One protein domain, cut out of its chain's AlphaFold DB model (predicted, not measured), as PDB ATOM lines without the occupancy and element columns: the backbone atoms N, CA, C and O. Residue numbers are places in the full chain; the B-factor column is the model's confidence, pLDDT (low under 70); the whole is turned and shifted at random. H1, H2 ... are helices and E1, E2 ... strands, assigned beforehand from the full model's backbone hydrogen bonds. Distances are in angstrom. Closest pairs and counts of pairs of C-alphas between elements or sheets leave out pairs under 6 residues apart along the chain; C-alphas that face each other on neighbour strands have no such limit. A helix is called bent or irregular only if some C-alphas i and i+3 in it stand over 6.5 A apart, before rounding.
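What this domain is: This is residues 62 to 74 and 134 to 294 of the 298 residues of the protein "Protein phosphatase" of Pyrus ussuriensis x Pyrus communis (UniProt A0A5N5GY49). Two antiparallel sheets are stacked face to face as a sandwich, a twisted one of five strands and a flatter one of four, and helices H3 and H4 cover the face of the four-stranded sheet that is turned away from the other sheet. The short helices H1, H2 and H5 lie beyond one end of the strands. The printed part has 174 residues with five named helices and nine named strands, in the order E1 E2 H1 E3 E4 H2 H3 H4 E5 E6 E7 E8 H5 E9. The larger sheet runs E2 E9 E1 E7 E8 and the smaller E3 E4 E5 E6; the class is mixed, helices and strands. The whole is compact, with a radius of gyration of the C-alphas of 15.8 A, and spans 53 by 35 by 33 A, only just elongated.

Where its parts are: The printed part begins with E1, residues 62 to 66, whose C-alpha 62 is at (45.289, 10.090, -13.433). After the cut come E2, residues 137 to 146, 29.7 A long, and H1, residues 149 to 154, which is irregular: C-alphas 150 and 153 are 7.3 A apart. E3, residues 158 to 163, and E4, residues 168 to 173, form a hairpin. H2, residues 176 to 181, precedes H3, residues 185 to 201, the longest helix at 24.9 A, with C-alpha 185 at (46.188, -0.035, -43.727). H4, residues 210 to 220, is 15.1 A long. E5, residues 229 to 234, and E6, residues 239 to 245, form a second hairpin; E7, residues 248 to 253, and E8, residues 256 to 261, form a third. H5 holds residues 268 to 272. E9, residues 285 to 294, is 29.5 A long and ends with C-alpha 294 at (47.676, 1.087, -6.092).

How they stand to each other: In the larger sheet the edge strands are E2 and E8. E2 and E9 are antiparallel at 164 degrees, with N 142 and O 289 2.8 A apart. Next come E9 and E1, with N 64 and O 290 at 3.0 A, E1 and E7, with N 250 and O 65 at 2.9 A, and E7 and E8, with N 258 and O 251 at 2.7 A. In the smaller sheet the neighbours E3 and E4 have N 161 and O 170 within hydrogen-bond range at 2.9 A, the neighbours E4 and E5 have N 169 and O 232 within hydrogen-bond range at 2.8 A, and the neighbours E5 and E6 have N 245 and O 229 within hydrogen-bond range at 2.8 A. The two sheets form a sandwich, two sheets face to face, 8.9 A centre to centre where they face each other, with their strands at 15 degrees. Two layers, helices on one face of a sheet, are made by H3 and H4 on the same face of the smaller sheet. H3 lies over E3 and E4 at a height over the sheet of 8.0 A and runs along the strands, at 14 degrees to E3 on the local plane; the closest C-alphas of H3 and E3 are those of Cys 190 and Ala 159, 5.1 A apart. H4, at a height of 10.9 A, lies over E5 and runs slantwise to the strands, at 40 degrees to E5 on the local plane. H3 and H4 touch, closest at the C-alphas of His 195 and Ala 217, 4.6 A, at a steep tilt of 58 degrees, opposite ways. H2 and H3 only just touch, with 3 pairs of C-alphas within 8 A, and only at the corner. H1 touches no helix; H5 is close to H2 but not clearly touching, with the C-alphas of Trp 178 and Ala 270 7.8 A apart. In H3, H4 and H5 every O i to N i+4 pair is within hydrogen-bond range; H1 and H2 each have 0 of 2, beside O i to N i+3 pairs of 2 of 3 in H1 and 3 of 3 in H2.

The domain as a whole: The C-alphas farthest apart are those of Pro 134 and Val 181, 52.8 A. Residues 75 to 133 are cut out, and C-alphas 74 and 134 are 43.3 A apart across the cut. Of the links that are printed whole, the one from H5 to E9, residues 273 to 284, is long. The mean pLDDT of the printed part is 73.6, with 64 residues under 70, among them residues 62 to 74 and 251 to 284.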
ATOM      1  N   GLY A  62      46.451  10.564 -12.675       32.44
ATOM      2  CA  GLY A  62      45.289  10.090 -13.433       32.44
ATOM      3  C   GLY A  62      44.944  10.905 -14.675       32.44
ATOM      4  O   GLY A  62      44.805  12.113 -14.590       32.44
ATOM      5  N   ILE A  63      44.693  10.192 -15.779       34.72
ATOM      6  CA  ILE A  63      44.397  10.616 -17.161       34.72
ATOM      7  C   ILE A  63      45.637  10.565 -18.062       34.72
ATOM      8  O   ILE A  63      46.395  11.524 -18.212       34.72
ATOM      9  N   PHE A  64      45.798   9.411 -18.711       42.34
ATOM     10  CA  PHE A  64      46.620   9.249 -19.903       42.34
ATOM     11  C   PHE A  64      45.708   9.353 -21.117       42.34
ATOM     12  O   PHE A  64      45.169   8.345 -21.528       42.34
ATOM     13  N   GLY A  65      45.467  10.534 -21.673       31.45
ATOM     14  CA  GLY A  65      44.756  10.609 -22.948       31.45
ATOM     15  C   GLY A  65      45.744  10.335 -24.075       31.45
ATOM     16  O   GLY A  65      46.610  11.171 -24.323       31.45
ATOM     17  N   LEU A  66      45.654   9.206 -24.778       43.78
ATOM     18  CA  LEU A  66      46.188   9.167 -26.141       43.78
ATOM     19  C   LEU A  66      45.141   9.777 -27.062       43.78
ATOM     20  O   LEU A  66      44.002   9.342 -27.056       43.78
ATOM     21  N   SER A  67      45.498  10.795 -27.833       36.06
ATOM     22  CA  SER A  67      44.611  11.331 -28.863       36.06
ATOM     23  C   SER A  67      45.440  11.632 -30.097       36.06
ATOM     24  O   SER A  67      46.376  12.429 -30.056       36.06
ATOM     25  N   LEU A  68      45.121  10.972 -31.202       39.34
ATOM     26  CA  LEU A  68      45.732  11.220 -32.503       39.34
ATOM     27  C   LEU A  68      45.145  12.511 -33.094       39.34
ATOM     28  O   LEU A  68      44.298  12.495 -33.971       39.34
ATOM     29  N   ILE A  69      45.565  13.670 -32.582       26.80
ATOM     30  CA  ILE A  69      45.310  14.959 -33.245       26.80
ATOM     31  C   ILE A  69      46.627  15.361 -33.922       26.80
ATOM     32  O   ILE A  69      47.678  15.293 -33.294       26.80
ATOM     33  N   GLN A  70      46.612  15.830 -35.164       35.94
ATOM     34  CA  GLN A  70      47.813  16.004 -35.998       35.94
ATOM     35  C   GLN A  70      48.900  16.966 -35.439       35.94
ATOM     36  O   GLN A  70      48.626  17.895 -34.658       35.94
ATOM     37  N   ALA A  71      50.150  16.740 -35.875       26.95
ATOM     38  CA  ALA A  71      51.306  17.641 -35.805       26.95
ATOM     39  C   ALA A  71      51.757  18.024 -37.234       26.95
ATOM     40  O   ALA A  71      51.716  17.198 -38.140       26.95
ATOM     41  N   GLN A  72      52.168  19.279 -37.439       23.61
ATOM     42  CA  GLN A  72      52.713  19.770 -38.711       23.61
ATOM     43  C   GLN A  72      54.124  19.200 -38.955       23.61
ATOM     44  O   GLN A  72      54.936  19.158 -38.030       23.61
ATOM     45  N   CYS A  73      54.413  18.785 -40.194       23.09
ATOM     46  CA  CYS A  73      55.722  18.280 -40.620       23.09
ATOM     47  C   CYS A  73      56.817  19.351 -40.493       23.09
ATOM     48  O   CYS A  73      56.737  20.398 -41.134       23.09
ATOM     49  N   LEU A  74      57.893  19.034 -39.767       20.86
ATOM     50  CA  LEU A  74      59.209  19.624 -40.002       20.86
ATOM     51  C   LEU A  74      60.041  18.623 -40.806       20.86
ATOM     52  O   LEU A  74      60.143  17.450 -40.459       20.86
ATOM     53  N   PRO A 134      56.089  -2.308  -1.294       51.09
ATOM     54  CA  PRO A 134      55.680  -1.382  -2.331       51.09
ATOM     55  C   PRO A 134      54.341  -1.863  -2.880       51.09
ATOM     56  O   PRO A 134      54.210  -2.981  -3.385       51.09
ATOM     57  N   LYS A 135      53.313  -1.034  -2.693       55.56
ATOM     58  CA  LYS A 135      51.966  -1.312  -3.174       55.56
ATOM     59  C   LYS A 135      52.064  -1.437  -4.691       55.56
ATOM     60  O   LYS A 135      52.365  -0.450  -5.356       55.56
ATOM     61  N   ALA A 136      51.880  -2.651  -5.215       69.56
ATOM     62  CA  ALA A 136      52.028  -2.921  -6.643       69.56
ATOM     63  C   ALA A 136      51.154  -1.936  -7.429       69.56
ATOM     64  O   ALA A 136      50.001  -1.741  -7.072       69.56
ATOM     65  N   LEU A 137      51.689  -1.252  -8.434       75.06
ATOM     66  CA  LEU A 137      50.899  -0.309  -9.222       75.06
ATOM     67  C   LEU A 137      50.192  -1.044 -10.361       75.06
ATOM     68  O   LEU A 137      50.725  -2.009 -10.904       75.06
ATOM     69  N   MET A 138      49.001  -0.573 -10.726       79.94
ATOM     70  CA  MET A 138      48.233  -1.101 -11.849       79.94
ATOM     71  C   MET A 138      47.695   0.028 -12.734       79.94
ATOM     72  O   MET A 138      47.218   1.043 -12.230       79.94
ATOM     73  N   LEU A 139      47.744  -0.166 -14.048       80.25
ATOM     74  CA  LEU A 139      47.028   0.577 -15.071       80.25
ATOM     75  C   LEU A 139      45.609   0.028 -15.178       80.25
ATOM     76  O   LEU A 139      45.400  -1.043 -15.746       80.25
ATOM     77  N   LEU A 140      44.619   0.789 -14.714       83.38
ATOM     78  CA  LEU A 140      43.267   0.564 -15.208       83.38
ATOM     79  C   LEU A 140      43.084   1.362 -16.492       83.38
ATOM     80  O   LEU A 140      43.347   2.565 -16.515       83.38
ATOM     81  N   SER A 141      42.640   0.691 -17.547       85.62
ATOM     82  CA  SER A 141      42.566   1.281 -18.878       85.62
ATOM     83  C   SER A 141      41.191   1.096 -19.504       85.62
ATOM     84  O   SER A 141      40.499   0.120 -19.235       85.62
ATOM     85  N   GLY A 142      40.815   2.033 -20.365       84.75
ATOM     86  CA  GLY A 142      39.655   1.963 -21.240       84.75
ATOM     87  C   GLY A 142      39.985   2.582 -22.593       84.75
ATOM     88  O   GLY A 142      40.978   3.301 -22.736       84.75
ATOM     89  N   SER A 143      39.162   2.305 -23.596       86.06
ATOM     90  CA  SER A 143      39.351   2.830 -24.945       86.06
ATOM     91  C   SER A 143      38.030   3.252 -25.576       86.06
ATOM     92  O   SER A 143      36.962   2.747 -25.241       86.06
ATOM     93  N   CYS A 144      38.125   4.212 -26.487       85.31
ATOM     94  CA  CYS A 144      37.041   4.655 -27.345       85.31
ATOM     95  C   CYS A 144      37.582   4.772 -28.768       85.31
ATOM     96  O   CYS A 144      38.665   5.335 -28.977       85.31
ATOM     97  N   TYR A 145      36.836   4.230 -29.727       84.06
ATOM     98  CA  TYR A 145      37.207   4.257 -31.129       84.06
ATOM     99  C   TYR A 145      36.098   4.853 -31.992       84.06
ATOM    100  O   TYR A 145      34.964   4.382 -31.985       84.06
ATOM    101  N   LEU A 146      36.442   5.887 -32.757       83.31
ATOM    102  CA  LEU A 146      35.551   6.548 -33.703       83.31
ATOM    103  C   LEU A 146      36.225   6.557 -35.085       83.31
ATOM    104  O   LEU A 146      37.064   7.426 -35.337       83.31
ATOM    105  N   PRO A 147      35.924   5.588 -35.974       83.62
ATOM    106  CA  PRO A 147      36.471   5.582 -37.327       83.62
ATOM    107  C   PRO A 147      35.888   6.733 -38.160       83.62
ATOM    108  O   PRO A 147      34.770   7.188 -37.912       83.62
ATOM    109  N   HIS A 148      36.599   7.152 -39.211       81.75
ATOM    110  CA  HIS A 148      36.012   8.055 -40.206       81.75
ATOM    111  C   HIS A 148      34.747   7.430 -40.816       81.75
ATOM    112  O   HIS A 148      34.806   6.248 -41.176       81.75
ATOM    113  N   PRO A 149      33.660   8.198 -41.045       84.31
ATOM    114  CA  PRO A 149      32.459   7.696 -41.710       84.31
ATOM    115  C   PRO A 149      32.723   6.931 -43.015       84.31
ATOM    116  O   PRO A 149      32.165   5.852 -43.205       84.31
ATOM    117  N   ASP A 150      33.643   7.391 -43.872       83.31
ATOM    118  CA  ASP A 150      33.935   6.690 -45.139       83.31
ATOM    119  C   ASP A 150      34.618   5.325 -44.938       83.31
ATOM    120  O   ASP A 150      34.661   4.505 -45.854       83.31
ATOM    121  N   LYS A 151      35.187   5.083 -43.753       82.56
ATOM    122  CA  LYS A 151      35.951   3.875 -43.409       82.56
ATOM    123  C   LYS A 151      35.231   3.006 -42.374       82.56
ATOM    124  O   LYS A 151      35.751   1.962 -41.989       82.56
ATOM    125  N   GLU A 152      34.030   3.387 -41.937       84.56
ATOM    126  CA  GLU A 152      33.246   2.625 -40.955       84.56
ATOM    127  C   GLU A 152      32.959   1.204 -41.465       84.56
ATOM    128  O   GLU A 152      33.141   0.222 -40.746       84.56
ATOM    129  N   ALA A 153      32.622   1.073 -42.753       85.44
ATOM    130  CA  ALA A 153      32.351  -0.217 -43.383       85.44
ATOM    131  C   ALA A 153      33.565  -1.167 -43.397       85.44
ATOM    132  O   ALA A 153      33.388  -2.388 -43.429       85.44
ATOM    133  N   THR A 154      34.791  -0.628 -43.368       84.69
ATOM    134  CA  THR A 154      36.037  -1.407 -43.319       84.69
ATOM    135  C   THR A 154      36.577  -1.585 -41.900       84.69
ATOM    136  O   THR A 154      37.571  -2.289 -41.729       84.69
ATOM    137  N   GLY A 155      35.926  -0.987 -40.895       84.69
ATOM    138  CA  GLY A 155      36.379  -0.973 -39.503       84.69
ATOM    139  C   GLY A 155      37.471   0.061 -39.207       84.69
ATOM    140  O   GLY A 155      38.057   0.005 -38.133       84.69
ATOM    141  N   GLY A 156      37.734   0.986 -40.138       89.06
ATOM    142  CA  GLY A 156      38.776   2.008 -40.039       89.06
ATOM    143  C   GLY A 156      40.215   1.483 -40.144       89.06
ATOM    144  O   GLY A 156      40.451   0.365 -40.605       89.06
ATOM    145  N   GLU A 157      41.188   2.337 -39.812       88.69
ATOM    146  CA  GLU A 157      42.626   2.091 -40.043       88.69
ATOM    147  C   GLU A 157      43.461   2.031 -38.755       88.69
ATOM    148  O   GLU A 157      44.629   1.627 -38.788       88.69
ATOM    149  N   ASP A 158      42.856   2.377 -37.621       89.44
ATOM    150  CA  ASP A 158      43.518   2.365 -36.323       89.44
ATOM    151  C   ASP A 158      43.349   1.003 -35.646       89.44
ATOM    152  O   ASP A 158      42.398   0.260 -35.889       89.44
ATOM    153  N   ALA A 159      44.257   0.693 -34.730       90.88
ATOM    154  CA  ALA A 159      44.154  -0.451 -33.843       90.88
ATOM    155  C   ALA A 159      44.681  -0.091 -32.455       90.88
ATOM    156  O   ALA A 159      45.551   0.765 -32.310       90.88
ATOM    157  N   HIS A 160      44.201  -0.781 -31.427       92.31
ATOM    158  CA  HIS A 160      44.734  -0.648 -30.078       92.31
ATOM    159  C   HIS A 160      44.734  -1.991 -29.348       92.31
ATOM    160  O   HIS A 160      44.080  -2.944 -29.769       92.31
ATOM    161  N   PHE A 161      45.470  -2.059 -28.242       92.75
ATOM    162  CA  PHE A 161      45.369  -3.145 -27.276       92.75
ATOM    163  C   PHE A 161      45.408  -2.604 -25.847       92.75
ATOM    164  O   PHE A 161      46.038  -1.582 -25.566       92.75
ATOM    165  N   ILE A 162      44.770  -3.346 -24.945       91.31
ATOM    166  CA  ILE A 162      44.898  -3.211 -23.495       91.31
ATOM    167  C   ILE A 162      45.289  -4.594 -22.968       91.31
ATOM    168  O   ILE A 162      44.606  -5.580 -23.237       91.31
ATOM    169  N   CYS A 163      46.417  -4.677 -22.269       89.44
ATOM    170  CA  CYS A 163      46.947  -5.900 -21.681       89.44
ATOM    171  C   CYS A 163      47.126  -5.684 -20.177       89.44
ATOM    172  O   CYS A 163      48.121  -5.110 -19.735       89.44
ATOM    173  N   GLU A 164      46.138  -6.127 -19.400       87.25
ATOM    174  CA  GLU A 164      46.138  -5.986 -17.942       87.25
ATOM    175  C   GLU A 164      47.262  -6.809 -17.304       87.25
ATOM    176  O   GLU A 164      48.005  -6.281 -16.488       87.25
ATOM    177  N   ASP A 165      47.470  -8.056 -17.729       84.31
ATOM    178  CA  ASP A 165      48.487  -8.936 -17.130       84.31
ATOM    179  C   ASP A 165      49.902  -8.339 -17.206       84.31
ATOM    180  O   ASP A 165      50.653  -8.367 -16.236       84.31
ATOM    181  N   ALA A 166      50.244  -7.741 -18.349       85.06
ATOM    182  CA  ALA A 166      51.544  -7.111 -18.571       85.06
ATOM    183  C   ALA A 166      51.560  -5.606 -18.267       85.06
ATOM    184  O   ALA A 166      52.569  -4.947 -18.521       85.06
ATOM    185  N   GLN A 167      50.444  -5.056 -17.771       87.31
ATOM    186  CA  GLN A 167      50.290  -3.635 -17.468       87.31
ATOM    187  C   GLN A 167      50.728  -2.756 -18.652       87.31
ATOM    188  O   GLN A 167      51.576  -1.869 -18.528       87.31
ATOM    189  N   ALA A 168      50.165  -3.034 -19.829       87.88
ATOM    190  CA  ALA A 168      50.559  -2.412 -21.086       87.88
ATOM    191  C   ALA A 168      49.359  -1.999 -21.936       87.88
ATOM    192  O   ALA A 168      48.359  -2.710 -22.022       87.88
ATOM    193  N   ILE A 169      49.493  -0.881 -22.638       90.06
ATOM    194  CA  ILE A 169      48.558  -0.442 -23.671       90.06
ATOM    195  C   ILE A 169      49.322  -0.082 -24.940       90.06
ATOM    196  O   ILE A 169      50.494   0.300 -24.891       90.06
ATOM    197  N   GLY A 170      48.651  -0.148 -26.080       89.31
ATOM    198  CA  GLY A 170      49.218   0.355 -27.320       89.31
ATOM    199  C   GLY A 170      48.166   0.792 -28.317       89.31
ATOM    200  O   GLY A 170      47.024   0.352 -28.256       89.31
ATOM    201  N   VAL A 171      48.567   1.688 -29.212       88.94
ATOM    202  CA  VAL A 171      47.748   2.255 -30.288       88.94
ATOM    203  C   VAL A 171      48.588   2.305 -31.556       88.94
ATOM    204  O   VAL A 171      49.772   2.624 -31.488       88.94
ATOM    205  N   ALA A 172      47.988   2.038 -32.706       87.56
ATOM    206  CA  ALA A 172      48.572   2.241 -34.023       87.56
ATOM    207  C   ALA A 172      47.557   2.914 -34.947       87.56
ATOM    208  O   ALA A 172      46.386   2.550 -34.921       87.56
ATOM    209  N   ASP A 173      48.019   3.856 -35.766       85.88
ATOM    210  CA  ASP A 173      47.227   4.558 -36.787       85.88
ATOM    211  C   ASP A 173      47.750   4.159 -38.168       85.88
ATOM    212  O   ASP A 173      48.919   4.396 -38.497       85.88
ATOM    213  N   GLY A 174      46.910   3.474 -38.940       86.25
ATOM    214  CA  GLY A 174      47.249   2.992 -40.271       86.25
ATOM    215  C   GLY A 174      47.362   4.141 -41.264       86.25
ATOM    216  O   GLY A 174      46.479   4.978 -41.389       86.25
ATOM    217  N   VAL A 175      48.437   4.160 -42.051       84.56
ATOM    218  CA  VAL A 175      48.665   5.234 -43.025       84.56
ATOM    219  C   VAL A 175      47.628   5.161 -44.151       84.56
ATOM    220  O   VAL A 175      47.760   4.359 -45.074       84.56
ATOM    221  N   GLY A 176      46.639   6.056 -44.128       82.81
ATOM    222  CA  GLY A 176      45.537   6.052 -45.100       82.81
ATOM    223  C   GLY A 176      45.925   6.260 -46.570       82.81
ATOM    224  O   GLY A 176      45.138   5.954 -47.461       82.81
ATOM    225  N   GLY A 177      47.150   6.715 -46.861       82.69
ATOM    226  CA  GLY A 177      47.662   6.807 -48.238       82.69
ATOM    227  C   GLY A 177      47.743   5.457 -48.967       82.69
ATOM    228  O   GLY A 177      47.737   5.419 -50.192       82.69
ATOM    229  N   TRP A 178      47.756   4.332 -48.241       83.44
ATOM    230  CA  TRP A 178      47.705   2.993 -48.844       83.44
ATOM    231  C   TRP A 178      46.388   2.706 -49.586       83.44
ATOM    232  O   TRP A 178      46.366   1.860 -50.488       83.44
ATOM    233  N   ALA A 179      45.315   3.445 -49.280       85.94
ATOM    234  CA  ALA A 179      44.038   3.326 -49.972       85.94
ATOM    235  C   ALA A 179      44.140   3.675 -51.470       85.94
ATOM    236  O   ALA A 179      43.436   3.067 -52.277       85.94
ATOM    237  N   ASP A 180      45.064   4.565 -51.860       84.94
ATOM    238  CA  ASP A 180      45.275   4.976 -53.259       84.94
ATOM    239  C   ASP A 180      45.721   3.809 -54.160       84.94
ATOM    240  O   ASP A 180      45.542   3.845 -55.377       84.94
ATOM    241  N   VAL A 181      46.268   2.744 -53.564       85.62
ATOM    242  CA  VAL A 181      46.658   1.500 -54.250       85.62
ATOM    243  C   VAL A 181      45.815   0.296 -53.827       85.62
ATOM    244  O   VAL A 181      46.214  -0.853 -54.021       85.62
ATOM    245  N   GLY A 182      44.639   0.547 -53.245       88.81
ATOM    246  CA  GLY A 182      43.686  -0.488 -52.851       88.81
ATOM    247  C   GLY A 182      44.138  -1.342 -51.663       88.81
ATOM    248  O   GLY A 182      43.665  -2.467 -51.504       88.81
ATOM    249  N   VAL A 183      45.061  -0.843 -50.834       88.88
ATOM    250  CA  VAL A 183      45.532  -1.531 -49.627       88.88
ATOM    251  C   VAL A 183      44.869  -0.909 -48.398       88.88
ATOM    252  O   VAL A 183      44.988   0.286 -48.156       88.88
ATOM    253  N   ASN A 184      44.194  -1.732 -47.593       89.12
ATOM    254  CA  ASN A 184      43.634  -1.299 -46.313       89.12
ATOM    255  C   ASN A 184      44.719  -1.340 -45.221       89.12
ATOM    256  O   ASN A 184      45.125  -2.423 -44.787       89.12
ATOM    257  N   ALA A 185      45.162  -0.165 -44.762       87.56
ATOM    258  CA  ALA A 185      46.188  -0.035 -43.727       87.56
ATOM    259  C   ALA A 185      45.736  -0.538 -42.342       87.56
ATOM    260  O   ALA A 185      46.583  -0.903 -41.528       87.56
ATOM    261  N   GLY A 186      44.426  -0.652 -42.094       90.12
ATOM    262  CA  GLY A 186      43.884  -1.207 -40.853       90.12
ATOM    263  C   GLY A 186      44.308  -2.652 -40.597       90.12
ATOM    264  O   GLY A 186      44.516  -3.029 -39.446       90.12
ATOM    265  N   PHE A 187      44.548  -3.453 -41.645       92.69
ATOM    266  CA  PHE A 187      45.093  -4.806 -41.472       92.69
ATOM    267  C   PHE A 187      46.517  -4.783 -40.911       92.69
ATOM    268  O   PHE A 187      46.825  -5.557 -40.006       92.69
ATOM    269  N   PHE A 188      47.358  -3.863 -41.394       92.12
ATOM    270  CA  PHE A 188      48.709  -3.676 -40.871       92.12
ATOM    271  C   PHE A 188      48.679  -3.245 -39.402       92.12
ATOM    272  O   PHE A 188      49.342  -3.874 -38.576       92.12
ATOM    273  N   SER A 189      47.886  -2.224 -39.062       90.94
ATOM    274  CA  SER A 189      47.758  -1.716 -37.689       90.94
ATOM    275  C   SER A 189      47.261  -2.798 -36.726       90.94
ATOM    276  O   SER A 189      47.857  -3.007 -35.666       90.94
ATOM    277  N   CYS A 190      46.214  -3.538 -37.111       93.31
ATOM    278  CA  CYS A 190      45.668  -4.639 -36.315       93.31
ATOM    279  C   CYS A 190      46.702  -5.745 -36.077       93.31
ATOM    280  O   CYS A 190      46.893  -6.190 -34.943       93.31
ATOM    281  N   GLU A 191      47.389  -6.188 -37.133       94.31
ATOM    282  CA  GLU A 191      48.396  -7.243 -37.028       94.31
ATOM    283  C   GLU A 191      49.605  -6.789 -36.194       94.31
ATOM    284  O   GLU A 191      50.087  -7.545 -35.350       94.31
ATOM    285  N   LEU A 192      50.050  -5.536 -36.351       93.00
ATOM    286  CA  LEU A 192      51.126  -4.953 -35.549       93.00
ATOM    287  C   LEU A 192      50.783  -4.939 -34.052       93.00
ATOM    288  O   LEU A 192      51.611  -5.344 -33.231       93.00
ATOM    289  N   MET A 193      49.577  -4.506 -33.678       94.62
ATOM    290  CA  MET A 193      49.137  -4.507 -32.276       94.62
ATOM    291  C   MET A 193      48.991  -5.933 -31.730       94.62
ATOM    292  O   MET A 193      49.464  -6.217 -30.631       94.62
ATOM    293  N   SER A 194      48.445  -6.865 -32.519       95.81
ATOM    294  CA  SER A 194      48.351  -8.279 -32.130       95.81
ATOM    295  C   SER A 194      49.730  -8.902 -31.873       95.81
ATOM    296  O   SER A 194      49.953  -9.553 -30.849       95.81
ATOM    297  N   HIS A 195      50.699  -8.660 -32.758       96.31
ATOM    298  CA  HIS A 195      52.064  -9.134 -32.562       96.31
ATOM    299  C   HIS A 195      52.806  -8.411 -31.441       96.31
ATOM    300  O   HIS A 195      53.697  -9.012 -30.845       96.31
ATOM    301  N   SER A 196      52.429  -7.171 -31.120       93.75
ATOM    302  CA  SER A 196      52.970  -6.450 -29.965       93.75
ATOM    303  C   SER A 196      52.568  -7.132 -28.661       93.75
ATOM    304  O   SER A 196      53.433  -7.382 -27.831       93.75
ATOM    305  N   VAL A 197      51.303  -7.542 -28.514       94.19
ATOM    306  CA  VAL A 197      50.849  -8.313 -27.341       94.19
ATOM    307  C   VAL A 197      51.629  -9.622 -27.207       94.19
ATOM    308  O   VAL A 197      52.143  -9.921 -26.132       94.19
ATOM    309  N   ARG A 198      51.795 -10.375 -28.302       94.81
ATOM    310  CA  ARG A 198      52.593 -11.611 -28.273       94.81
ATOM    311  C   ARG A 198      54.051 -11.342 -27.894       94.81
ATOM    312  O   ARG A 198      54.611 -12.062 -27.081       94.81
ATOM    313  N   ALA A 199      54.658 -10.301 -28.460       93.19
ATOM    314  CA  ALA A 199      56.037  -9.947 -28.153       93.19
ATOM    315  C   ALA A 199      56.213  -9.494 -26.693       93.19
ATOM    316  O   ALA A 199      57.255  -9.773 -26.119       93.19
ATOM    317  N   ILE A 200      55.213  -8.849 -26.081       91.19
ATOM    318  CA  ILE A 200      55.214  -8.528 -24.644       91.19
ATOM    319  C   ILE A 200      55.199  -9.807 -23.800       91.19
ATOM    320  O   ILE A 200      55.927  -9.893 -22.823       91.19
ATOM    321  N   GLN A 201      54.416 -10.813 -24.187       90.00
ATOM    322  CA  GLN A 201      54.336 -12.094 -23.468       90.00
ATOM    323  C   GLN A 201      55.613 -12.942 -23.579       90.00
ATOM    324  O   GLN A 201      55.834 -13.831 -22.765       90.00
ATOM    325  N   GLU A 202      56.439 -12.697 -24.598       91.50
ATOM    326  CA  GLU A 202      57.757 -13.327 -24.761       91.50
ATOM    327  C   GLU A 202      58.853 -12.627 -23.929       91.50
ATOM    328  O   GLU A 202      59.968 -13.143 -23.820       91.50
ATOM    329  N   GLU A 203      58.573 -11.443 -23.377       88.38
ATOM    330  CA  GLU A 203      59.487 -10.713 -22.497       88.38
ATOM    331  C   GLU A 203      59.396 -11.231 -21.051       88.38
ATOM    332  O   GLU A 203      58.417 -11.885 -20.686       88.38
ATOM    333  N   PRO A 204      60.408 -10.965 -20.202       84.25
ATOM    334  CA  PRO A 204      60.340 -11.305 -18.786       84.25
ATOM    335  C   PRO A 204      59.087 -10.730 -18.106       84.25
ATOM    336  O   PRO A 204      58.705  -9.583 -18.347       84.25
ATOM    337  N   GLU A 205      58.470 -11.511 -17.217       77.19
ATOM    338  CA  GLU A 205      57.308 -11.053 -16.447       77.19
ATOM    339  C   GLU A 205      57.627  -9.763 -15.669       77.19
ATOM    340  O   GLU A 205      58.742  -9.567 -15.179       77.19
ATOM    341  N   GLY A 206      56.657  -8.846 -15.614       72.38
ATOM    342  CA  GLY A 206      56.773  -7.576 -14.887       72.38
ATOM    343  C   GLY A 206      57.656  -6.503 -15.545       72.38
ATOM    344  O   GLY A 206      57.709  -5.362 -15.065       72.38
ATOM    345  N   CYS A 207      58.342  -6.819 -16.651       77.56
ATOM    346  CA  CYS A 207      59.227  -5.880 -17.334       77.56
ATOM    347  C   CYS A 207      59.398  -6.206 -18.824       77.56
ATOM    348  O   CYS A 207      60.057  -7.176 -19.191       77.56
ATOM    349  N   PHE A 208      58.924  -5.318 -19.698       83.38
ATOM    350  CA  PHE A 208      59.192  -5.405 -21.132       83.38
ATOM    351  C   PHE A 208      59.849  -4.130 -21.662       83.38
ATOM    352  O   PHE A 208      59.669  -3.033 -21.135       83.38
ATOM    353  N   ASN A 209      60.606  -4.269 -22.752       83.56
ATOM    354  CA  ASN A 209      61.172  -3.132 -23.467       83.56
ATOM    355  C   ASN A 209      60.298  -2.815 -24.696       83.56
ATOM    356  O   ASN A 209      60.328  -3.587 -25.661       83.56
ATOM    357  N   PRO A 210      59.569  -1.681 -24.732       82.56
ATOM    358  CA  PRO A 210      58.626  -1.422 -25.821       82.56
ATOM    359  C   PRO A 210      59.299  -1.278 -27.193       82.56
ATOM    360  O   PRO A 210      58.690  -1.585 -28.213       82.56
ATOM    361  N   VAL A 211      60.577  -0.874 -27.248       80.44
ATOM    362  CA  VAL A 211      61.338  -0.812 -28.508       80.44
ATOM    363  C   VAL A 211      61.591  -2.216 -29.054       80.44
ATOM    364  O   VAL A 211      61.457  -2.439 -30.258       80.44
ATOM    365  N   ARG A 212      61.961  -3.171 -28.190       85.25
ATOM    366  CA  ARG A 212      62.151  -4.575 -28.591       85.25
ATOM    367  C   ARG A 212      60.835  -5.207 -29.020       85.25
ATOM    368  O   ARG A 212      60.799  -5.817 -30.088       85.25
ATOM    369  N   VAL A 213      59.773  -4.977 -28.250       89.06
ATOM    370  CA  VAL A 213      58.407  -5.404 -28.578       89.06
ATOM    371  C   VAL A 213      58.008  -4.908 -29.961       89.06
ATOM    372  O   VAL A 213      57.655  -5.712 -30.818       89.06
ATOM    373  N   LEU A 214      58.139  -3.607 -30.225       86.69
ATOM    374  CA  LEU A 214      57.698  -3.017 -31.486       86.69
ATOM    375  C   LEU A 214      58.541  -3.486 -32.680       86.69
ATOM    376  O   LEU A 214      57.994  -3.796 -33.736       86.69
ATOM    377  N   LYS A 215      59.865  -3.625 -32.510       85.81
ATOM    378  CA  LYS A 215      60.749  -4.212 -33.535       85.81
ATOM    379  C   LYS A 215      60.366  -5.656 -33.856       85.81
ATOM    380  O   LYS A 215      60.301  -6.032 -35.028       85.81
ATOM    381  N   LYS A 216      60.108  -6.466 -32.827       89.44
ATOM    382  CA  LYS A 216      59.689  -7.861 -32.984       89.44
ATOM    383  C   LYS A 216      58.325  -7.943 -33.661       89.44
ATOM    384  O   LYS A 216      58.193  -8.692 -34.630       89.44
ATOM    385  N   ALA A 217      57.360  -7.145 -33.211       90.81
ATOM    386  CA  ALA A 217      56.023  -7.083 -33.778       90.81
ATOM    387  C   ALA A 217      56.065  -6.731 -35.267       90.81
ATOM    388  O   ALA A 217      55.592  -7.511 -36.089       90.81
ATOM    389  N   HIS A 218      56.768  -5.652 -35.616       88.62
ATOM    390  CA  HIS A 218      56.964  -5.224 -36.998       88.62
ATOM    391  C   HIS A 218      57.621  -6.307 -37.869       88.62
ATOM    392  O   HIS A 218      57.207  -6.528 -39.000       88.62
ATOM    393  N   SER A 219      58.626  -7.028 -37.353       89.62
ATOM    394  CA  SER A 219      59.266  -8.123 -38.108       89.62
ATOM    395  C   SER A 219      58.319  -9.300 -38.399       89.62
ATOM    396  O   SER A 219      58.500 -10.031 -39.382       89.62
ATOM    397  N   CYS A 220      57.309  -9.485 -37.543       92.81
ATOM    398  CA  CYS A 220      56.310 -10.539 -37.668       92.81
ATOM    399  C   CYS A 220      55.157 -10.143 -38.596       92.81
ATOM    400  O   CYS A 220      54.680 -11.020 -39.307       92.81
ATOM    401  N   THR A 221      54.775  -8.862 -38.642       90.00
ATOM    402  CA  THR A 221      53.678  -8.341 -39.475       90.00
ATOM    403  C   THR A 221      53.922  -8.609 -40.962       90.00
ATOM    404  O   THR A 221      54.992  -8.288 -41.488       90.00
ATOM    405  N   LYS A 222      52.944  -9.218 -41.648       93.81
ATOM    406  CA  LYS A 222      53.010  -9.538 -43.090       93.81
ATOM    407  C   LYS A 222      51.982  -8.801 -43.936       93.81
ATOM    408  O   LYS A 222      52.139  -8.759 -45.158       93.81
ATOM    409  N   SER A 223      50.953  -8.233 -43.319       90.62
ATOM    410  CA  SER A 223      49.976  -7.389 -43.997       90.62
ATOM    411  C   SER A 223      50.686  -6.257 -44.724       90.62
ATOM    412  O   SER A 223      51.672  -5.703 -44.243       90.62
ATOM    413  N   LYS A 224      50.187  -5.913 -45.909       90.19
ATOM    414  CA  LYS A 224      50.675  -4.746 -46.642       90.19
ATOM    415  C   LYS A 224      50.171  -3.488 -45.947       90.19
ATOM    416  O   LYS A 224      49.013  -3.437 -45.544       90.19
ATOM    417  N   GLY A 225      51.028  -2.484 -45.846       88.75
ATOM    418  CA  GLY A 225      50.686  -1.228 -45.205       88.75
ATOM    419  C   GLY A 225      51.846  -0.664 -44.403       88.75
ATOM    420  O   GLY A 225      52.975  -1.149 -44.454       88.75
ATOM    421  N   SER A 226      51.529   0.374 -43.649       86.38
ATOM    422  CA  SER A 226      52.380   0.955 -42.620       86.38
ATOM    423  C   SER A 226      51.483   1.651 -41.606       86.38
ATOM    424  O   SER A 226      50.370   2.045 -41.952       86.38
ATOM    425  N   SER A 227      51.980   1.875 -40.397       84.94
ATOM    426  CA  SER A 227      51.256   2.619 -39.368       84.94
ATOM    427  C   SER A 227      52.207   3.472 -38.532       84.94
ATOM    428  O   SER A 227      53.422   3.255 -38.527       84.94
ATOM    429  N   THR A 228      51.660   4.431 -37.795       83.56
ATOM    430  CA  THR A 228      52.295   4.944 -36.577       83.56
ATOM    431  C   THR A 228      52.073   3.935 -35.436       83.56
ATOM    432  O   THR A 228      51.313   2.974 -35.596       83.56
ATOM    433  N   ALA A 229      52.766   4.084 -34.303       83.06
ATOM    434  CA  ALA A 229      52.558   3.205 -33.151       83.06
ATOM    435  C   ALA A 229      53.018   3.837 -31.832       83.06
ATOM    436  O   ALA A 229      54.116   4.378 -31.722       83.06
ATOM    437  N   CYS A 230      52.216   3.684 -30.789       85.50
ATOM    438  CA  CYS A 230      52.568   4.027 -29.424       85.50
ATOM    439  C   CYS A 230      52.368   2.809 -28.528       85.50
ATOM    440  O   CYS A 230      51.322   2.170 -28.601       85.50
ATOM    441  N   ILE A 231      53.348   2.497 -27.678       85.19
ATOM    442  CA  ILE A 231      53.211   1.485 -26.624       85.19
ATOM    443  C   ILE A 231      53.606   2.124 -25.298       85.19
ATOM    444  O   ILE A 231      54.668   2.747 -25.191       85.19
ATOM    445  N   ILE A 232      52.749   1.938 -24.299       85.00
ATOM    446  CA  ILE A 232      52.962   2.364 -22.921       85.00
ATOM    447  C   ILE A 232      52.941   1.123 -22.039       85.00
ATOM    448  O   ILE A 232      52.015   0.322 -22.120       85.00
ATOM    449  N   GLY A 233      53.965   0.966 -21.208       85.12
ATOM    450  CA  GLY A 233      54.057  -0.101 -20.217       85.12
ATOM    451  C   GLY A 233      54.336   0.456 -18.836       85.12
ATOM    452  O   GLY A 233      55.148   1.373 -18.703       85.12
ATOM    453  N   LEU A 234      53.698  -0.109 -17.819       81.88
ATOM    454  CA  LEU A 234      54.026   0.105 -16.418       81.88
ATOM    455  C   LEU A 234      54.826  -1.101 -15.918       81.88
ATOM    456  O   LEU A 234      54.412  -2.241 -16.084       81.88
ATOM    457  N   THR A 235      55.979  -0.844 -15.311       73.88
ATOM    458  CA  THR A 235      56.824  -1.900 -14.737       73.88
ATOM    459  C   THR A 235      56.681  -2.000 -13.233       73.88
ATOM    460  O   THR A 235      56.268  -1.049 -12.569       73.88
ATOM    461  N   GLU A 236      57.115  -3.133 -12.683       68.31
ATOM    462  CA  GLU A 236      57.125  -3.391 -11.237       68.31
ATOM    463  C   GLU A 236      57.917  -2.356 -10.429       68.31
ATOM    464  O   GLU A 236      57.616  -2.107  -9.266       68.31
ATOM    465  N   LYS A 237      58.905  -1.695 -11.047       63.91
ATOM    466  CA  LYS A 237      59.684  -0.612 -10.423       63.91
ATOM    467  C   LYS A 237      58.963   0.739 -10.440       63.91
ATOM    468  O   LYS A 237      59.599   1.774 -10.249       63.91
ATOM    469  N   SER A 238      57.659   0.743 -10.722       63.19
ATOM    470  CA  SER A 238      56.851   1.951 -10.896       63.19
ATOM    471  C   SER A 238      57.374   2.868 -12.008       63.19
ATOM    472  O   SER A 238      57.144   4.077 -11.987       63.19
ATOM    473  N   SER A 239      58.099   2.316 -12.985       64.31
ATOM    474  CA  SER A 239      58.576   3.069 -14.146       64.31
ATOM    475  C   SER A 239      57.610   2.899 -15.308       64.31
ATOM    476  O   SER A 239      57.227   1.773 -15.641       64.31
ATOM    477  N   ILE A 240      57.252   4.012 -15.942       67.69
ATOM    478  CA  ILE A 240      56.464   4.033 -17.173       67.69
ATOM    479  C   ILE A 240      57.428   4.106 -18.348       67.69
ATOM    480  O   ILE A 240      58.211   5.055 -18.432       67.69
ATOM    481  N   TYR A 241      57.341   3.148 -19.267       64.62
ATOM    482  CA  TYR A 241      58.032   3.211 -20.547       64.62
ATOM    483  C   TYR A 241      57.083   3.651 -21.645       64.62
ATOM    484  O   TYR A 241      56.010   3.078 -21.814       64.62
ATOM    485  N   ILE A 242      57.514   4.644 -22.414       66.81
ATOM    486  CA  ILE A 242      56.758   5.179 -23.540       66.81
ATOM    487  C   ILE A 242      57.632   5.090 -24.788       66.81
ATOM    488  O   ILE A 242      58.744   5.624 -24.815       66.81
ATOM    489  N   VAL A 243      57.114   4.440 -25.829       64.75
ATOM    490  CA  VAL A 243      57.616   4.583 -27.199       64.75
ATOM    491  C   VAL A 243      56.509   5.223 -28.006       64.75
ATOM    492  O   VAL A 243      55.437   4.644 -28.113       64.75
ATOM    493  N   ILE A 244      56.769   6.409 -28.555       63.06
ATOM    494  CA  ILE A 244      55.822   7.118 -29.415       63.06
ATOM    495  C   ILE A 244      56.424   7.240 -30.803       63.06
ATOM    496  O   ILE A 244      57.479   7.860 -30.981       63.06
ATOM    497  N   ALA A 245      55.692   6.706 -31.768       61.50
ATOM    498  CA  ALA A 245      55.809   7.050 -33.161       61.50
ATOM    499  C   ALA A 245      54.580   7.873 -33.572       61.50
ATOM    500  O   ALA A 245      53.486   7.330 -33.583       61.50
ATOM    501  N   ASP A 246      54.752   9.175 -33.821       64.50
ATOM    502  CA  ASP A 246      53.759  10.127 -34.357       64.50
ATOM    503  C   ASP A 246      52.375  10.217 -33.658       64.50
ATOM    504  O   ASP A 246      51.427  10.752 -34.229       64.50
ATOM    505  N   CYS A 247      52.251   9.794 -32.394       64.44
ATOM    506  CA  CYS A 247      51.051  10.010 -31.566       64.44
ATOM    507  C   CYS A 247      51.206  11.229 -30.632       64.44
ATOM    508  O   CYS A 247      52.321  11.635 -30.288       64.44
ATOM    509  N   LYS A 248      50.089  11.789 -30.137       69.38
ATOM    510  CA  LYS A 248      50.128  12.673 -28.957       69.38
ATOM    511  C   LYS A 248      49.808  11.876 -27.705       69.38
ATOM    512  O   LYS A 248      48.782  11.201 -27.637       69.38
ATOM    513  N   LEU A 249      50.666  12.033 -26.707       71.62
ATOM    514  CA  LEU A 249      50.435  11.552 -25.357       71.62
ATOM    515  C   LEU A 249      50.175  12.745 -24.437       71.62
ATOM    516  O   LEU A 249      50.987  13.669 -24.348       71.62
ATOM    517  N   TYR A 250      49.056  12.684 -23.730       74.44
ATOM    518  CA  TYR A 250      48.722  13.566 -22.628       74.44
ATOM    519  C   TYR A 250      48.887  12.776 -21.332       74.44
ATOM    520  O   TYR A 250      48.276  11.725 -21.179       74.44
ATOM    521  N   LEU A 251      49.724  13.264 -20.424       68.88
ATOM    522  CA  LEU A 251      50.055  12.641 -19.149       68.88
ATOM    523  C   LEU A 251      49.673  13.594 -18.020       68.88
ATOM    524  O   LEU A 251      50.275  14.654 -17.894       68.88
ATOM    525  N   TYR A 252      48.703  13.234 -17.187       67.56
ATOM    526  CA  TYR A 252      48.307  14.056 -16.046       67.56
ATOM    527  C   TYR A 252      48.806  13.470 -14.720       67.56
ATOM    528  O   TYR A 252      48.435  12.363 -14.324       67.56
ATOM    529  N   ILE A 253      49.657  14.226 -14.024       65.19
ATOM    530  CA  ILE A 253      50.306  13.838 -12.764       65.19
ATOM    531  C   ILE A 253      50.135  14.969 -11.749       65.19
ATOM    532  O   ILE A 253      50.507  16.104 -12.040       65.19
ATOM    533  N   SER A 254      49.612  14.669 -10.554       65.25
ATOM    534  CA  SER A 254      49.533  15.609  -9.421       65.25
ATOM    535  C   SER A 254      49.003  17.006  -9.786       65.25
ATOM    536  O   SER A 254      49.599  18.020  -9.424       65.25
ATOM    537  N   GLY A 255      47.914  17.086 -10.556       57.81
ATOM    538  CA  GLY A 255      47.340  18.375 -10.970       57.81
ATOM    539  C   GLY A 255      47.947  18.989 -12.237       57.81
ATOM    540  O   GLY A 255      47.428  19.984 -12.737       57.81
ATOM    541  N   THR A 256      49.023  18.409 -12.770       54.88
ATOM    542  CA  THR A 256      49.801  18.958 -13.887       54.88
ATOM    543  C   THR A 256      49.637  18.111 -15.144       54.88
ATOM    544  O   THR A 256      49.875  16.904 -15.128       54.88
ATOM    545  N   LEU A 257      49.272  18.757 -16.255       66.94
ATOM    546  CA  LEU A 257      49.195  18.137 -17.575       66.94
ATOM    547  C   LEU A 257      50.534  18.263 -18.312       66.94
ATOM    548  O   LEU A 257      50.940  19.351 -18.714       66.94
ATOM    549  N   TYR A 258      51.184  17.133 -18.549       62.81
ATOM    550  CA  TYR A 258      52.350  16.987 -19.403       62.81
ATOM    551  C   TYR A 258      51.909  16.551 -20.795       62.81
ATOM    552  O   TYR A 258      51.174  15.582 -20.965       62.81
ATOM    553  N   MET A 259      52.387  17.251 -21.815       63.44
ATOM    554  CA  MET A 259      52.162  16.879 -23.204       63.44
ATOM    555  C   MET A 259      53.460  16.389 -23.821       63.44
ATOM    556  O   MET A 259      54.441  17.129 -23.869       63.44
ATOM    557  N   HIS A 260      53.452  15.166 -24.344       62.25
ATOM    558  CA  HIS A 260      54.557  14.649 -25.134       62.25
ATOM    559  C   HIS A 260      54.134  14.457 -26.592       62.25
ATOM    560  O   HIS A 260      53.170  13.753 -26.899       62.25
ATOM    561  N   ARG A 261      54.890  15.080 -27.499       53.56
ATOM    562  CA  ARG A 261      54.868  14.802 -28.939       53.56
ATOM    563  C   ARG A 261      56.203  14.181 -29.314       53.56
ATOM    564  O   ARG A 261      57.237  14.815 -29.128       53.56
ATOM    565  N   SER A 262      56.166  12.983 -29.879       50.12
ATOM    566  CA  SER A 262      57.322  12.397 -30.558       50.12
ATOM    567  C   SER A 262      57.045  12.387 -32.057       50.12
ATOM    568  O   SER A 262      55.925  12.096 -32.468       50.12
ATOM    569  N   ALA A 263      58.058  12.739 -32.844       42.06
ATOM    570  CA  ALA A 263      58.028  12.751 -34.304       42.06
ATOM    571  C   ALA A 263      58.923  11.616 -34.821       42.06
ATOM    572  O   ALA A 263      60.058  11.841 -35.245       42.06
ATOM    573  N   VAL A 264      58.462  10.382 -34.666       44.59
ATOM    574  CA  VAL A 264      59.190   9.190 -35.107       44.59
ATOM    575  C   VAL A 264      58.212   8.407 -35.947       44.59
ATOM    576  O   VAL A 264      57.272   7.854 -35.415       44.59
ATOM    577  N   ALA A 265      58.401   8.346 -37.252       43.34
ATOM    578  CA  ALA A 265      57.488   7.587 -38.086       43.34
ATOM    579  C   ALA A 265      58.041   6.173 -38.305       43.34
ATOM    580  O   ALA A 265      59.206   6.009 -38.662       43.34
ATOM    581  N   ILE A 266      57.197   5.145 -38.171       50.84
ATOM    582  CA  ILE A 266      57.447   3.819 -38.783       50.84
ATOM    583  C   ILE A 266      57.015   3.858 -40.271       50.84
ATOM    584  O   ILE A 266      57.007   2.857 -40.978       50.84
ATOM    585  N   SER A 267      56.690   5.049 -40.789       50.44
ATOM    586  CA  SER A 267      56.190   5.282 -42.147       50.44
ATOM    587  C   SER A 267      57.268   5.269 -43.235       50.44
ATOM    588  O   SER A 267      56.946   5.534 -44.395       50.44
ATOM    589  N   THR A 268      58.523   4.926 -42.912       51.84
ATOM    590  CA  THR A 268      59.609   4.835 -43.904       51.84
ATOM    591  C   THR A 268      59.216   3.924 -45.068       51.84
ATOM    592  O   THR A 268      59.448   4.283 -46.209       51.84
ATOM    593  N   ALA A 269      58.472   2.841 -44.816       52.50
ATOM    594  CA  ALA A 269      57.991   1.942 -45.869       52.50
ATOM    595  C   ALA A 269      57.044   2.607 -46.893       52.50
ATOM    596  O   ALA A 269      57.094   2.273 -48.075       52.50
ATOM    597  N   ALA A 270      56.188   3.548 -46.474       53.62
ATOM    598  CA  ALA A 270      55.310   4.276 -47.395       53.62
ATOM    599  C   ALA A 270      56.098   5.297 -48.230       53.62
ATOM    600  O   ALA A 270      55.851   5.442 -49.427       53.62
ATOM    601  N   GLN A 271      57.083   5.960 -47.614       57.72
ATOM    602  CA  GLN A 271      57.985   6.882 -48.308       57.72
ATOM    603  C   GLN A 271      58.895   6.145 -49.302       57.72
ATOM    604  O   GLN A 271      59.027   6.583 -50.444       57.72
ATOM    605  N   ASP A 272      59.452   4.998 -48.906       55.78
ATOM    606  CA  ASP A 272      60.300   4.133 -49.737       55.78
ATOM    607  C   ASP A 272      59.534   3.556 -50.936       55.78
ATOM    608  O   ASP A 272      60.098   3.375 -52.013       55.78
ATOM    609  N   ALA A 273      58.229   3.315 -50.783       54.66
ATOM    610  CA  ALA A 273      57.344   2.910 -51.873       54.66
ATOM    611  C   ALA A 273      56.919   4.079 -52.791       54.66
ATOM    612  O   ALA A 273      56.128   3.883 -53.713       54.66
ATOM    613  N   GLY A 274      57.446   5.289 -52.568       56.53
ATOM    614  CA  GLY A 274      57.189   6.470 -53.392       56.53
ATOM    615  C   GLY A 274      55.875   7.189 -53.083       56.53
ATOM    616  O   GLY A 274      55.490   8.097 -53.824       56.53
ATOM    617  N   PHE A 275      55.180   6.831 -51.998       53.81
ATOM    618  CA  PHE A 275      53.959   7.522 -51.597       53.81
ATOM    619  C   PHE A 275      54.298   8.796 -50.827       53.81
ATOM    620  O   PHE A 275      55.029   8.791 -49.832       53.81
ATOM    621  N   ARG A 276      53.731   9.922 -51.272       49.44
ATOM    622  CA  ARG A 276      53.810  11.173 -50.518       49.44
ATOM    623  C   ARG A 276      52.956  11.046 -49.260       49.44
ATOM    624  O   ARG A 276      51.732  11.055 -49.333       49.44
ATOM    625  N   TYR A 277      53.616  10.955 -48.110       45.94
ATOM    626  CA  TYR A 277      52.965  11.017 -46.806       45.94
ATOM    627  C   TYR A 277      52.549  12.462 -46.505       45.94
ATOM    628  O   TYR A 277      53.334  13.269 -46.007       45.94
ATOM    629  N   TYR A 278      51.302  12.795 -46.823       45.78
ATOM    630  CA  TYR A 278      50.591  13.875 -46.151       45.78
ATOM    631  C   TYR A 278      49.970  13.223 -44.916       45.78
ATOM    632  O   TYR A 278      49.253  12.239 -45.075       45.78
ATOM    633  N   GLY A 279      50.326  13.671 -43.707       46.50
ATOM    634  CA  GLY A 279      49.857  13.048 -42.460       46.50
ATOM    635  C   GLY A 279      48.350  12.758 -42.465       46.50
ATOM    636  O   GLY A 279      47.611  13.447 -43.170       46.50
ATOM    637  N   GLY A 280      47.941  11.730 -41.709       46.44
ATOM    638  CA  GLY A 280      46.600  11.132 -41.731       46.44
ATOM    639  C   GLY A 280      45.450  12.137 -41.860       46.44
ATOM    640  O   GLY A 280      45.513  13.248 -41.327       46.44
ATOM    641  N   LYS A 281      44.402  11.750 -42.601       51.66
ATOM    642  CA  LYS A 281      43.155  12.524 -42.662       51.66
ATOM    643  C   LYS A 281      42.629  12.730 -41.230       51.66
ATOM    644  O   LYS A 281      42.864  11.917 -40.345       51.66
ATOM    645  N   LEU A 282      41.968  13.864 -40.998       50.91
ATOM    646  CA  LEU A 282      41.560  14.376 -39.677       50.91
ATOM    647  C   LEU A 282      40.436  13.573 -38.990       50.91
ATOM    648  O   LEU A 282      39.684  14.122 -38.190       50.91
ATOM    649  N   ASP A 283      40.259  12.308 -39.340       56.56
ATOM    650  CA  ASP A 283      38.944  11.706 -39.316       56.56
ATOM    651  C   ASP A 283      38.760  10.451 -38.449       56.56
ATOM    652  O   ASP A 283      37.646  10.211 -37.983       56.56
ATOM    653  N   GLY A 284      39.809   9.665 -38.217       61.00
ATOM    654  CA  GLY A 284      39.797   8.585 -37.228       61.00
ATOM    655  C   GLY A 284      40.276   9.085 -35.868       61.00
ATOM    656  O   GLY A 284      41.302   9.757 -35.783       61.00
ATOM    657  N   ILE A 285      39.546   8.776 -34.795       70.56
ATOM    658  CA  ILE A 285      39.988   9.063 -33.428       70.56
ATOM    659  C   ILE A 285      40.014   7.764 -32.628       70.56
ATOM    660  O   ILE A 285      38.972   7.215 -32.269       70.56
ATOM    661  N   THR A 286      41.220   7.328 -32.270       73.88
ATOM    662  CA  THR A 286      41.432   6.338 -31.210       73.88
ATOM    663  C   THR A 286      41.905   7.031 -29.945       73.88
ATOM    664  O   THR A 286      42.954   7.684 -29.936       73.88
ATOM    665  N   VAL A 287      41.142   6.861 -28.863       77.25
ATOM    666  CA  VAL A 287      41.545   7.275 -27.520       77.25
ATOM    667  C   VAL A 287      41.715   6.052 -26.646       77.25
ATOM    668  O   VAL A 287      40.775   5.289 -26.449       77.25
ATOM    669  N   VAL A 288      42.908   5.896 -26.079       74.00
ATOM    670  CA  VAL A 288      43.137   4.981 -24.960       74.00
ATOM    671  C   VAL A 288      43.400   5.832 -23.735       74.00
ATOM    672  O   VAL A 288      44.270   6.705 -23.769       74.00
ATOM    673  N   MET A 289      42.612   5.592 -22.689       78.12
ATOM    674  CA  MET A 289      42.728   6.244 -21.398       78.12
ATOM    675  C   MET A 289      43.180   5.254 -20.341       78.12
ATOM    676  O   MET A 289      42.519   4.241 -20.142       78.12
ATOM    677  N   SER A 290      44.244   5.581 -19.615       77.06
ATOM    678  CA  SER A 290      44.662   4.814 -18.438       77.06
ATOM    679  C   SER A 290      44.722   5.685 -17.190       77.06
ATOM    680  O   SER A 290      44.908   6.902 -17.270       77.06
ATOM    681  N   TYR A 291      44.584   5.062 -16.024       77.38
ATOM    682  CA  TYR A 291      44.912   5.643 -14.728       77.38
ATOM    683  C   TYR A 291      45.773   4.668 -13.924       77.38
ATOM    684  O   TYR A 291      45.577   3.456 -13.995       77.38
ATOM    685  N   ILE A 292      46.733   5.199 -13.163       77.38
ATOM    686  CA  ILE A 292      47.592   4.392 -12.295       77.38
ATOM    687  C   ILE A 292      46.968   4.368 -10.906       77.38
ATOM    688  O   ILE A 292      46.753   5.413 -10.297       77.38
ATOM    689  N   THR A 293      46.692   3.175 -10.397       74.31
ATOM    690  CA  THR A 293      46.185   2.964  -9.042       74.31
ATOM    691  C   THR A 293      47.086   2.011  -8.268       74.31
ATOM    692  O   THR A 293      47.820   1.214  -8.851       74.31
ATOM    693  N   GLY A 294      47.044   2.090  -6.940       67.81
ATOM    694  CA  GLY A 294      47.676   1.087  -6.092       67.81
ATOM    695  C   GLY A 294      46.836  -0.188  -6.070       67.81
ATOM    696  O   GLY A 294      45.646  -0.141  -5.769       67.81
TER     697      GLY A 294